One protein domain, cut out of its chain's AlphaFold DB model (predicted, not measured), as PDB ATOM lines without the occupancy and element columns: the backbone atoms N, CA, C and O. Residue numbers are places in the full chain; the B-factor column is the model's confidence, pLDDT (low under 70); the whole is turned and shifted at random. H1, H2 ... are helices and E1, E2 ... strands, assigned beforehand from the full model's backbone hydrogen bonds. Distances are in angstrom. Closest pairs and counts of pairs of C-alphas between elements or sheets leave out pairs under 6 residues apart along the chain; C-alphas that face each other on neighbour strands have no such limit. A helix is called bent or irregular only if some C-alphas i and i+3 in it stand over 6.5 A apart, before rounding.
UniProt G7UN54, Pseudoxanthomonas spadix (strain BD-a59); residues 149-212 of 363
ATOM      1  N   THR A 149     -36.153 -41.105   5.858       80.62
ATOM      2  CA  THR A 149     -35.120 -40.069   5.960       80.62
ATOM      3  C   THR A 149     -35.443 -38.836   5.114       80.62
ATOM      4  O   THR A 149     -35.355 -37.722   5.622       80.62
ATOM      5  N   GLY A 150     -35.887 -39.008   3.862       79.75
ATOM      6  CA  GLY A 150     -36.236 -37.879   2.986       79.75
ATOM      7  C   GLY A 150     -37.365 -37.014   3.554       79.75
ATOM      8  O   GLY A 150     -37.236 -35.799   3.637       79.75
ATOM      9  N   HIS A 151     -38.437 -37.637   4.051       82.38
ATOM     10  CA  HIS A 151     -39.519 -36.918   4.743       82.38
ATOM     11  C   HIS A 151     -39.014 -36.203   5.993       82.38
ATOM     12  O   HIS A 151     -39.343 -35.041   6.177       82.38
ATOM     13  N   ALA A 152     -38.220 -36.864   6.844       75.81
ATOM     14  CA  ALA A 152     -37.704 -36.233   8.058       75.81
ATOM     15  C   ALA A 152     -36.908 -34.958   7.736       75.81
ATOM     16  O   ALA A 152     -37.072 -33.952   8.417       75.81
ATOM     17  N   VAL A 153     -36.122 -34.973   6.654       80.31
ATOM     18  CA  VAL A 153     -35.403 -33.788   6.171       80.31
ATOM     19  C   VAL A 153     -36.360 -32.691   5.698       80.31
ATOM     20  O   VAL A 153     -36.192 -31.545   6.110       80.31
ATOM     21  N   LEU A 154     -37.374 -33.020   4.886       80.81
ATOM     22  CA  LEU A 154     -38.381 -32.042   4.442       80.81
ATOM     23  C   LEU A 154     -39.135 -31.422   5.624       80.81
ATOM     24  O   LEU A 154     -39.304 -30.208   5.682       80.81
ATOM     25  N   LYS A 155     -39.522 -32.245   6.602       84.25
ATOM     26  CA  LYS A 155     -40.195 -31.801   7.824       84.25
ATOM     27  C   LYS A 155     -39.317 -30.876   8.650       84.25
ATOM     28  O   LYS A 155     -39.774 -29.808   9.032       84.25
ATOM     29  N   GLN A 156     -38.059 -31.249   8.872       78.19
ATOM     30  CA  GLN A 156     -37.132 -30.419   9.633       78.19
ATOM     31  C   GLN A 156     -36.921 -29.057   8.957       78.19
ATOM     32  O   GLN A 156     -36.965 -28.041   9.636       78.19
ATOM     33  N   ASN A 157     -36.754 -29.026   7.628       85.25
ATOM     34  CA  ASN A 157     -36.638 -27.771   6.879       85.25
ATOM     35  C   ASN A 157     -37.907 -26.909   6.982       85.25
ATOM     36  O   ASN A 157     -37.796 -25.692   7.091       85.25
ATOM     37  N   ALA A 158     -39.096 -27.518   6.966       89.12
ATOM     38  CA  ALA A 158     -40.351 -26.794   7.161       89.12
ATOM     39  C   ALA A 158     -40.485 -26.223   8.587       89.12
ATOM     40  O   ALA A 158     -41.031 -25.138   8.762       89.12
ATOM     41  N   GLU A 159     -39.973 -26.929   9.601       91.75
ATOM     42  CA  GLU A 159     -40.029 -26.509  11.008       91.75
ATOM     43  C   GLU A 159     -39.024 -25.402  11.350       91.75
ATOM     44  O   GLU A 159     -39.352 -24.500  12.120       91.75
ATOM     45  N   ASP A 160     -37.804 -25.461  10.807       92.81
ATOM     46  CA  ASP A 160     -36.712 -24.546  11.172       92.81
ATOM     47  C   ASP A 160     -36.259 -23.594  10.055       92.81
ATOM     48  O   ASP A 160     -35.300 -22.843  10.238       92.81
ATOM     49  N   GLY A 161     -36.936 -23.606   8.903       92.38
ATOM     50  CA  GLY A 161     -36.570 -22.800   7.735       92.38
ATOM     51  C   GLY A 161     -35.242 -23.212   7.087       92.38
ATOM     52  O   GLY A 161     -34.653 -22.433   6.337       92.38
ATOM     53  N   GLY A 162     -34.725 -24.404   7.399       86.00
ATOM     54  CA  GLY A 162     -33.447 -24.896   6.901       86.00
ATOM     55  C   GLY A 162     -33.447 -25.284   5.420       86.00
ATOM     56  O   GLY A 162     -34.478 -25.468   4.778       86.00
ATOM     57  N   SER A 163     -32.244 -25.466   4.872       88.81
ATOM     58  CA  SER A 163     -31.997 -25.794   3.458       88.81
ATOM     59  C   SER A 163     -31.295 -27.148   3.271       88.81
ATOM     60  O   SER A 163     -30.483 -27.342   2.363       88.81
ATOM     61  N   ARG A 164     -31.582 -28.115   4.153       86.19
ATOM     62  CA  ARG A 164     -30.952 -29.446   4.121       86.19
ATOM     63  C   ARG A 164     -31.348 -30.201   2.855       86.19
ATOM     64  O   ARG A 164     -32.504 -30.170   2.442       86.19
ATOM     65  N   ARG A 165     -30.391 -30.932   2.284       82.56
ATOM     66  CA  ARG A 165     -30.575 -31.798   1.110       82.56
ATOM     67  C   ARG A 165     -30.341 -33.253   1.498       82.56
ATOM     68  O   ARG A 165     -29.599 -33.525   2.441       82.56
ATOM     69  N   PHE A 166     -30.955 -34.178   0.770       82.12
ATOM     70  CA  PHE A 166     -30.823 -35.612   1.016       82.12
ATOM     71  C   PHE A 166     -30.610 -36.383  -0.286       82.12
ATOM     72  O   PHE A 166     -31.036 -35.948  -1.354       82.12
ATOM     73  N   ILE A 167     -29.965 -37.543  -0.174       83.69
ATOM     74  CA  ILE A 167     -29.845 -38.541  -1.238       83.69
ATOM     75  C   ILE A 167     -30.388 -39.849  -0.670       83.69
ATOM     76  O   ILE A 167     -30.042 -40.239   0.444       83.69
ATOM     77  N   LEU A 168     -31.264 -40.497  -1.430       82.81
ATOM     78  CA  LEU A 168     -31.851 -41.788  -1.103       82.81
ATOM     79  C   LEU A 168     -31.400 -42.799  -2.155       82.81
ATOM     80  O   LEU A 168     -31.507 -42.523  -3.347       82.81
ATOM     81  N   VAL A 169     -30.905 -43.956  -1.713       86.31
ATOM     82  CA  VAL A 169     -30.504 -45.062  -2.591       86.31
ATOM     83  C   VAL A 169     -31.380 -46.264  -2.271       86.31
ATOM     84  O   VAL A 169     -31.411 -46.707  -1.126       86.31
ATOM     85  N   GLU A 170     -32.095 -46.775  -3.270       84.62
ATOM     86  CA  GLU A 170     -32.937 -47.967  -3.149       84.62
ATOM     87  C   GLU A 170     -32.632 -48.935  -4.290       84.62
ATOM     88  O   GLU A 170     -32.516 -48.506  -5.439       84.62
ATOM     89  N   MET A 171     -32.452 -50.217  -3.965       85.81
ATOM     90  CA  MET A 171     -32.013 -51.230  -4.934       85.81
ATOM     91  C   MET A 171     -33.183 -51.928  -5.622       85.81
ATOM     92  O   MET A 171     -33.056 -52.331  -6.778       85.81
ATOM     93  N   ASP A 172     -34.318 -52.073  -4.937       83.88
ATOM     94  CA  ASP A 172     -35.517 -52.657  -5.533       83.88
ATOM     95  C   ASP A 172     -36.257 -51.594  -6.361       83.88
ATOM     96  O   ASP A 172     -36.797 -50.631  -5.816       83.88
ATOM     97  N   ASP A 173     -36.291 -51.756  -7.691       81.94
ATOM     98  CA  ASP A 173     -36.922 -50.781  -8.599       81.94
ATOM     99  C   ASP A 173     -38.422 -50.593  -8.312       81.94
ATOM    100  O   ASP A 173     -38.948 -49.487  -8.464       81.94
ATOM    101  N   THR A 174     -39.112 -51.637  -7.847       79.69
ATOM    102  CA  THR A 174     -40.535 -51.552  -7.497       79.69
ATOM    103  C   THR A 174     -40.711 -50.718  -6.237       79.69
ATOM    104  O   THR A 174     -41.518 -49.784  -6.238       79.69
ATOM    105  N   ILE A 175     -39.941 -50.996  -5.182       76.31
ATOM    106  CA  ILE A 175     -39.987 -50.234  -3.926       76.31
ATOM    107  C   ILE A 175     -39.569 -48.783  -4.180       76.31
ATOM    108  O   ILE A 175     -40.296 -47.866  -3.788       76.31
ATOM    109  N   ALA A 176     -38.474 -48.568  -4.913       78.00
ATOM    110  CA  ALA A 176     -37.949 -47.250  -5.247       78.00
ATOM    111  C   ALA A 176     -39.011 -46.366  -5.918       78.00
ATOM    112  O   ALA A 176     -39.213 -45.219  -5.513       78.00
ATOM    113  N   ARG A 177     -39.720 -46.899  -6.923       79.50
ATOM    114  CA  ARG A 177     -40.760 -46.165  -7.663       79.50
ATOM    115  C   ARG A 177     -42.055 -46.009  -6.872       79.50
ATOM    116  O   ARG A 177     -42.581 -44.907  -6.759       79.50
ATOM    117  N   THR A 178     -42.608 -47.123  -6.398       77.25
ATOM    118  CA  THR A 178     -44.004 -47.188  -5.933       77.25
ATOM    119  C   THR A 178     -44.160 -46.808  -4.468       77.25
ATOM    120  O   THR A 178     -45.234 -46.368  -4.064       77.25
ATOM    121  N   VAL A 179     -43.088 -46.937  -3.679       79.19
ATOM    122  CA  VAL A 179     -43.097 -46.654  -2.245       79.19
ATOM    123  C   VAL A 179     -42.222 -45.447  -1.937       79.19
ATOM    124  O   VAL A 179     -42.733 -44.436  -1.463       79.19
ATOM    125  N   THR A 180     -40.916 -45.518  -2.205       78.44
ATOM    126  CA  THR A 180     -39.947 -44.494  -1.786       78.44
ATOM    127  C   THR A 180     -40.232 -43.149  -2.447       78.44
ATOM    128  O   THR A 180     -40.455 -42.153  -1.755       78.44
ATOM    129  N   ALA A 181     -40.245 -43.117  -3.783       82.06
ATOM    130  CA  ALA A 181     -40.437 -41.892  -4.549       82.06
ATOM    131  C   ALA A 181     -41.839 -41.319  -4.338       82.06
ATOM    132  O   ALA A 181     -41.979 -40.128  -4.067       82.06
ATOM    133  N   GLU A 182     -42.865 -42.170  -4.382       81.69
ATOM    134  CA  GLU A 182     -44.250 -41.737  -4.199       81.69
ATOM    135  C   GLU A 182     -44.503 -41.182  -2.794       81.69
ATOM    136  O   GLU A 182     -45.180 -40.162  -2.642       81.69
ATOM    137  N   ARG A 183     -43.918 -41.785  -1.750       82.81
ATOM    138  CA  ARG A 183     -44.047 -41.260  -0.387       82.81
ATOM    139  C   ARG A 183     -43.412 -39.882  -0.259       82.81
ATOM    140  O   ARG A 183     -44.032 -38.990   0.312       82.81
ATOM    141  N   VAL A 184     -42.196 -39.699  -0.773       80.94
ATOM    142  CA  VAL A 184     -41.512 -38.398  -0.719       80.94
ATOM    143  C   VAL A 184     -42.254 -37.361  -1.565       80.94
ATOM    144  O   VAL A 184     -42.434 -36.243  -1.090       80.94
ATOM    145  N   ARG A 185     -42.763 -37.735  -2.750       82.81
ATOM    146  CA  ARG A 185     -43.602 -36.866  -3.594       82.81
ATOM    147  C   ARG A 185     -44.798 -36.343  -2.808       82.81
ATOM    148  O   ARG A 185     -44.945 -35.137  -2.672       82.81
ATOM    149  N   ARG A 186     -45.593 -37.239  -2.215       80.38
ATOM    150  CA  ARG A 186     -46.777 -36.877  -1.415       80.38
ATOM    151  C   ARG A 186     -46.455 -35.999  -0.228       80.38
ATOM    152  O   ARG A 186     -47.195 -35.080   0.082       80.38
ATOM    153  N   VAL A 187     -45.371 -36.298   0.471       81.56
ATOM    154  CA  VAL A 187     -44.960 -35.502   1.627       81.56
ATOM    155  C   VAL A 187     -44.529 -34.099   1.191       81.56
ATOM    156  O   VAL A 187     -44.830 -33.138   1.890       81.56
ATOM    157  N   ALA A 188     -43.872 -33.966   0.036       81.38
ATOM    158  CA  ALA A 188     -43.472 -32.673  -0.511       81.38
ATOM    159  C   ALA A 188     -44.672 -31.861  -1.038       81.38
ATOM    160  O   ALA A 188     -44.760 -30.669  -0.760       81.38
ATOM    161  N   THR A 189     -45.604 -32.493  -1.763       80.25
ATOM    162  CA  THR A 189     -46.706 -31.805  -2.471       80.25
ATOM    163  C   THR A 189     -48.044 -31.796  -1.731       80.25
ATOM    164  O   THR A 189     -48.956 -31.084  -2.135       80.25
ATOM    165  N   GLY A 190     -48.185 -32.593  -0.674       79.38
ATOM    166  CA  GLY A 190     -49.445 -32.836   0.028       79.38
ATOM    167  C   GLY A 190     -50.169 -34.093  -0.467       79.38
ATOM    168  O   GLY A 190     -49.891 -34.619  -1.549       79.38
ATOM    169  N   TYR A 191     -51.084 -34.608   0.358       74.69
ATOM    170  CA  TYR A 191     -51.884 -35.804   0.069       74.69
ATOM    171  C   TYR A 191     -53.198 -35.827   0.859       74.69
ATOM    172  O   TYR A 191     -53.306 -35.230   1.928       74.69
ATOM    173  N   SER A 192     -54.191 -36.572   0.374       71.19
ATOM    174  CA  SER A 192     -55.444 -36.833   1.090       71.19
ATOM    175  C   SER A 192     -55.589 -38.319   1.443       71.19
ATOM    176  O   SER A 192     -54.906 -39.181   0.888       71.19
ATOM    177  N   LYS A 193     -56.475 -38.646   2.395       57.34
ATOM    178  CA  LYS A 193     -56.856 -40.038   2.727       57.34
ATOM    179  C   LYS A 193     -57.908 -40.619   1.753       57.34
ATOM    180  O   LYS A 193     -58.749 -41.410   2.173       57.34
ATOM    181  N   GLY A 194     -57.878 -40.214   0.483       54.56
ATOM    182  CA  GLY A 194     -58.715 -40.742  -0.601       54.56
ATOM    183  C   GLY A 194     -57.994 -41.786  -1.467       54.56
ATOM    184  O   GLY A 194     -56.827 -42.110  -1.234       54.56
ATOM    185  N   ALA A 195     -58.692 -42.341  -2.464       47.19
ATOM    186  CA  ALA A 195     -58.108 -43.275  -3.431       47.19
ATOM    187  C   ALA A 195     -56.949 -42.620  -4.209       47.19
ATOM    188  O   ALA A 195     -57.001 -41.435  -4.526       47.19
ATOM    189  N   LEU A 196     -55.900 -43.395  -4.512       44.22
ATOM    190  CA  LEU A 196     -54.700 -42.914  -5.203       44.22
ATOM    191  C   LEU A 196     -55.033 -42.418  -6.622       44.22
ATOM    192  O   LEU A 196     -55.116 -43.224  -7.547       44.22
ATOM    193  N   THR A 197     -55.137 -41.104  -6.815       45.41
ATOM    194  CA  THR A 197     -55.028 -40.474  -8.137       45.41
ATOM    195  C   THR A 197     -53.664 -39.783  -8.283       45.41
ATOM    196  O   THR A 197     -53.118 -39.297  -7.289       45.41
ATOM    197  N   PRO A 198     -53.061 -39.758  -9.490       45.06
ATOM    198  CA  PRO A 198     -51.761 -39.116  -9.732       45.06
ATOM    199  C   PRO A 198     -51.738 -37.630  -9.347       45.06
ATOM    200  O   PRO A 198     -50.728 -37.148  -8.824       45.06
ATOM    201  N   ASP A 199     -52.876 -36.959  -9.519       47.06
ATOM    202  CA  ASP A 199     -53.116 -35.596  -9.067       47.06
ATOM    203  C   ASP A 199     -53.866 -35.602  -7.728       47.06
ATOM    204  O   ASP A 199     -54.854 -36.339  -7.593       47.06
ATOM    205  N   PRO A 200     -53.433 -34.806  -6.729       47.66
ATOM    206  CA  PRO A 200     -54.218 -34.580  -5.528       47.66
ATOM    207  C   PRO A 200     -55.505 -33.864  -5.942       47.66
ATOM    208  O   PRO A 200     -55.514 -32.662  -6.203       47.66
ATOM    209  N   SER A 201     -56.597 -34.616  -6.049       45.47
ATOM    210  CA  SER A 201     -57.913 -34.024  -6.256       45.47
ATOM    211  C   SER A 201     -58.265 -33.202  -5.008       45.47
ATOM    212  O   SER A 201     -57.978 -33.658  -3.893       45.47
ATOM    213  N   PRO A 202     -58.852 -31.999  -5.138       50.88
ATOM    214  CA  PRO A 202     -59.370 -31.280  -3.981       50.88
ATOM    215  C   PRO A 202     -60.349 -32.183  -3.223       50.88
ATOM    216  O   PRO A 202     -61.078 -32.959  -3.843       50.88
ATOM    217  N   ALA A 203     -60.326 -32.096  -1.887       52.38
ATOM    218  CA  ALA A 203     -61.134 -32.924  -0.994       52.38
ATOM    219  C   ALA A 203     -62.562 -33.072  -1.530       52.38
ATOM    220  O   ALA A 203     -63.290 -32.089  -1.663       52.38
ATOM    221  N   SER A 204     -62.942 -34.297  -1.869       51.53
ATOM    222  CA  SER A 204     -64.179 -34.585  -2.599       51.53
ATOM    223  C   SER A 204     -65.247 -35.231  -1.713       51.53
ATOM    224  O   SER A 204     -66.384 -35.397  -2.151       51.53
ATOM    225  N   GLY A 205     -64.923 -35.541  -0.448       54.56
ATOM    226  CA  GLY A 205     -65.843 -36.165   0.506       54.56
ATOM    227  C   GLY A 205     -65.895 -35.499   1.893       54.56
ATOM    228  O   GLY A 205     -64.877 -34.992   2.378       54.56
ATOM    229  N   PRO A 206     -67.050 -35.542   2.594       45.81
ATOM    230  CA  PRO A 206     -67.146 -35.119   3.990       45.81
ATOM    231  C   PRO A 206     -66.223 -35.980   4.868       45.81
ATOM    232  O   PRO A 206     -66.421 -37.186   4.992       45.81
ATOM    233  N   GLY A 207     -65.202 -35.365   5.472       56.03
ATOM    234  CA  GLY A 207     -64.229 -36.043   6.344       56.03
ATOM    235  C   GLY A 207     -62.877 -36.376   5.699       56.03
ATOM    236  O   GLY A 207     -62.006 -36.929   6.374       56.03
ATOM    237  N   GLU A 208     -62.658 -36.017   4.430       59.66
ATOM    238  CA  GLU A 208     -61.360 -36.176   3.774       59.66
ATOM    239  C   GLU A 208     -60.338 -35.177   4.344       59.66
ATOM    240  O   GLU A 208     -60.362 -33.978   4.072       59.66
ATOM    241  N   LYS A 209     -59.433 -35.682   5.189       61.66
ATOM    242  CA  LYS A 209     -58.352 -34.885   5.774       61.66
ATOM    243  C   LYS A 209     -57.237 -34.722   4.740       61.66
ATOM    244  O   LYS A 209     -56.506 -35.677   4.471       61.66
ATOM    245  N   VAL A 210     -57.129 -33.525   4.171       71.69
ATOM    246  CA  VAL A 210     -56.005 -33.122   3.318       71.69
ATOM    247  C   VAL A 210     -54.838 -32.734   4.216       71.69
ATOM    248  O   VAL A 210     -54.993 -31.942   5.146       71.69
ATOM    249  N   VAL A 211     -53.683 -33.336   3.964       76.75
ATOM    250  CA  VAL A 211     -52.408 -32.968   4.574       76.75
ATOM    251  C   VAL A 211     -51.675 -32.088   3.572       76.75
ATOM    252  O   VAL A 211     -51.431 -32.511   2.441       76.75
ATOM    253  N   GLU A 212     -51.354 -30.866   3.984       82.44
ATOM    254  CA  GLU A 212     -50.581 -29.927   3.174       82.44
ATOM    255  C   GLU A 212     -49.148 -30.441   2.961       82.44
ATOM    256  O   GLU A 212     -48.596 -31.162   3.798       82.44
TER     257      GLU A 212
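What this domain is: This is residues 149 to 212 of the 363 residues of a protein of Pseudoxanthomonas spadix (strain BD-a59) (UniProt G7UN54). Two helices, H1 and H2, run the same way in a staggered line, overlapping only where residues 150 to 154 of H1 meet residues 184 to 188 of H2, and the long link of residues 161 to 172 runs back past both of them. At the last residues of H2 the chain turns off into a small two-strand hairpin, E1 and E2, whose wide loop of residues 193 to 209 reaches away from the helices. The printed part has 64 residues, with two named helices and two named strands in the order H1, H2, E1, E2; the sheet E1 - E2 is antiparallel, and the class is mostly helix. The whole is loose, with a radius of gyration of the C-alphas of 13.6 A, and flat, spanning 37 by 33 by 14 A.

Where its parts are: Find C-alpha 149 at (-35.120, -40.069, 5.960); from there H1, residues 149 to 160, runs 16.5 A to C-alpha 160 at (-36.712, -24.546, 11.172). Next read C-alpha 161 at (-36.570, -22.800, 7.735) and C-alpha 172 at (-35.517, -52.657, -5.533), and you see in y how far the link goes back. H2, residues 173 to 189, then runs 22.2 A from its first to its last C-alpha; it is only just irregular, with C-alphas 178 and 181 6.53 A apart. E1 is residues 190 to 192, and E2, residues 210 to 212, ends at C-alpha 212, (-50.581, -29.927, 3.174).

How they stand to each other: Look first at His 151 and Val 184, whose C-alphas, 6.0 A apart, are the closest of H1 and H2. These helices touch at a shallow tilt of 11 degrees and run the same way, with their centres 15.5 A apart. In H1 every O i to N i+4 pair is within hydrogen-bond range; in H2 10 of 13 are. A tight link joins H2 to E1. In the hairpin of E1 and E2 the directions stand at 172 degrees; N 191 and O 211 are 3.0 A apart and N 211 and O 191 2.8 A, both within hydrogen-bond range. The closest C-alphas of H2 and E2, those of Thr 189 and Glu 212, are 7.1 A apart. H1 is apart from E1 and E2.

The domain as a whole: The two C-alphas farthest apart, those of Met 171 and Pro 206, are 39.7 A from each other. The printed part has no cut. The links H1 to H2, 12 residues, and E1 to E2, 17 residues, are long. In the B-factor column the mean pLDDT of the printed part is 73.6, and residues 193 to 209 are under 70, where the model's confidence is low.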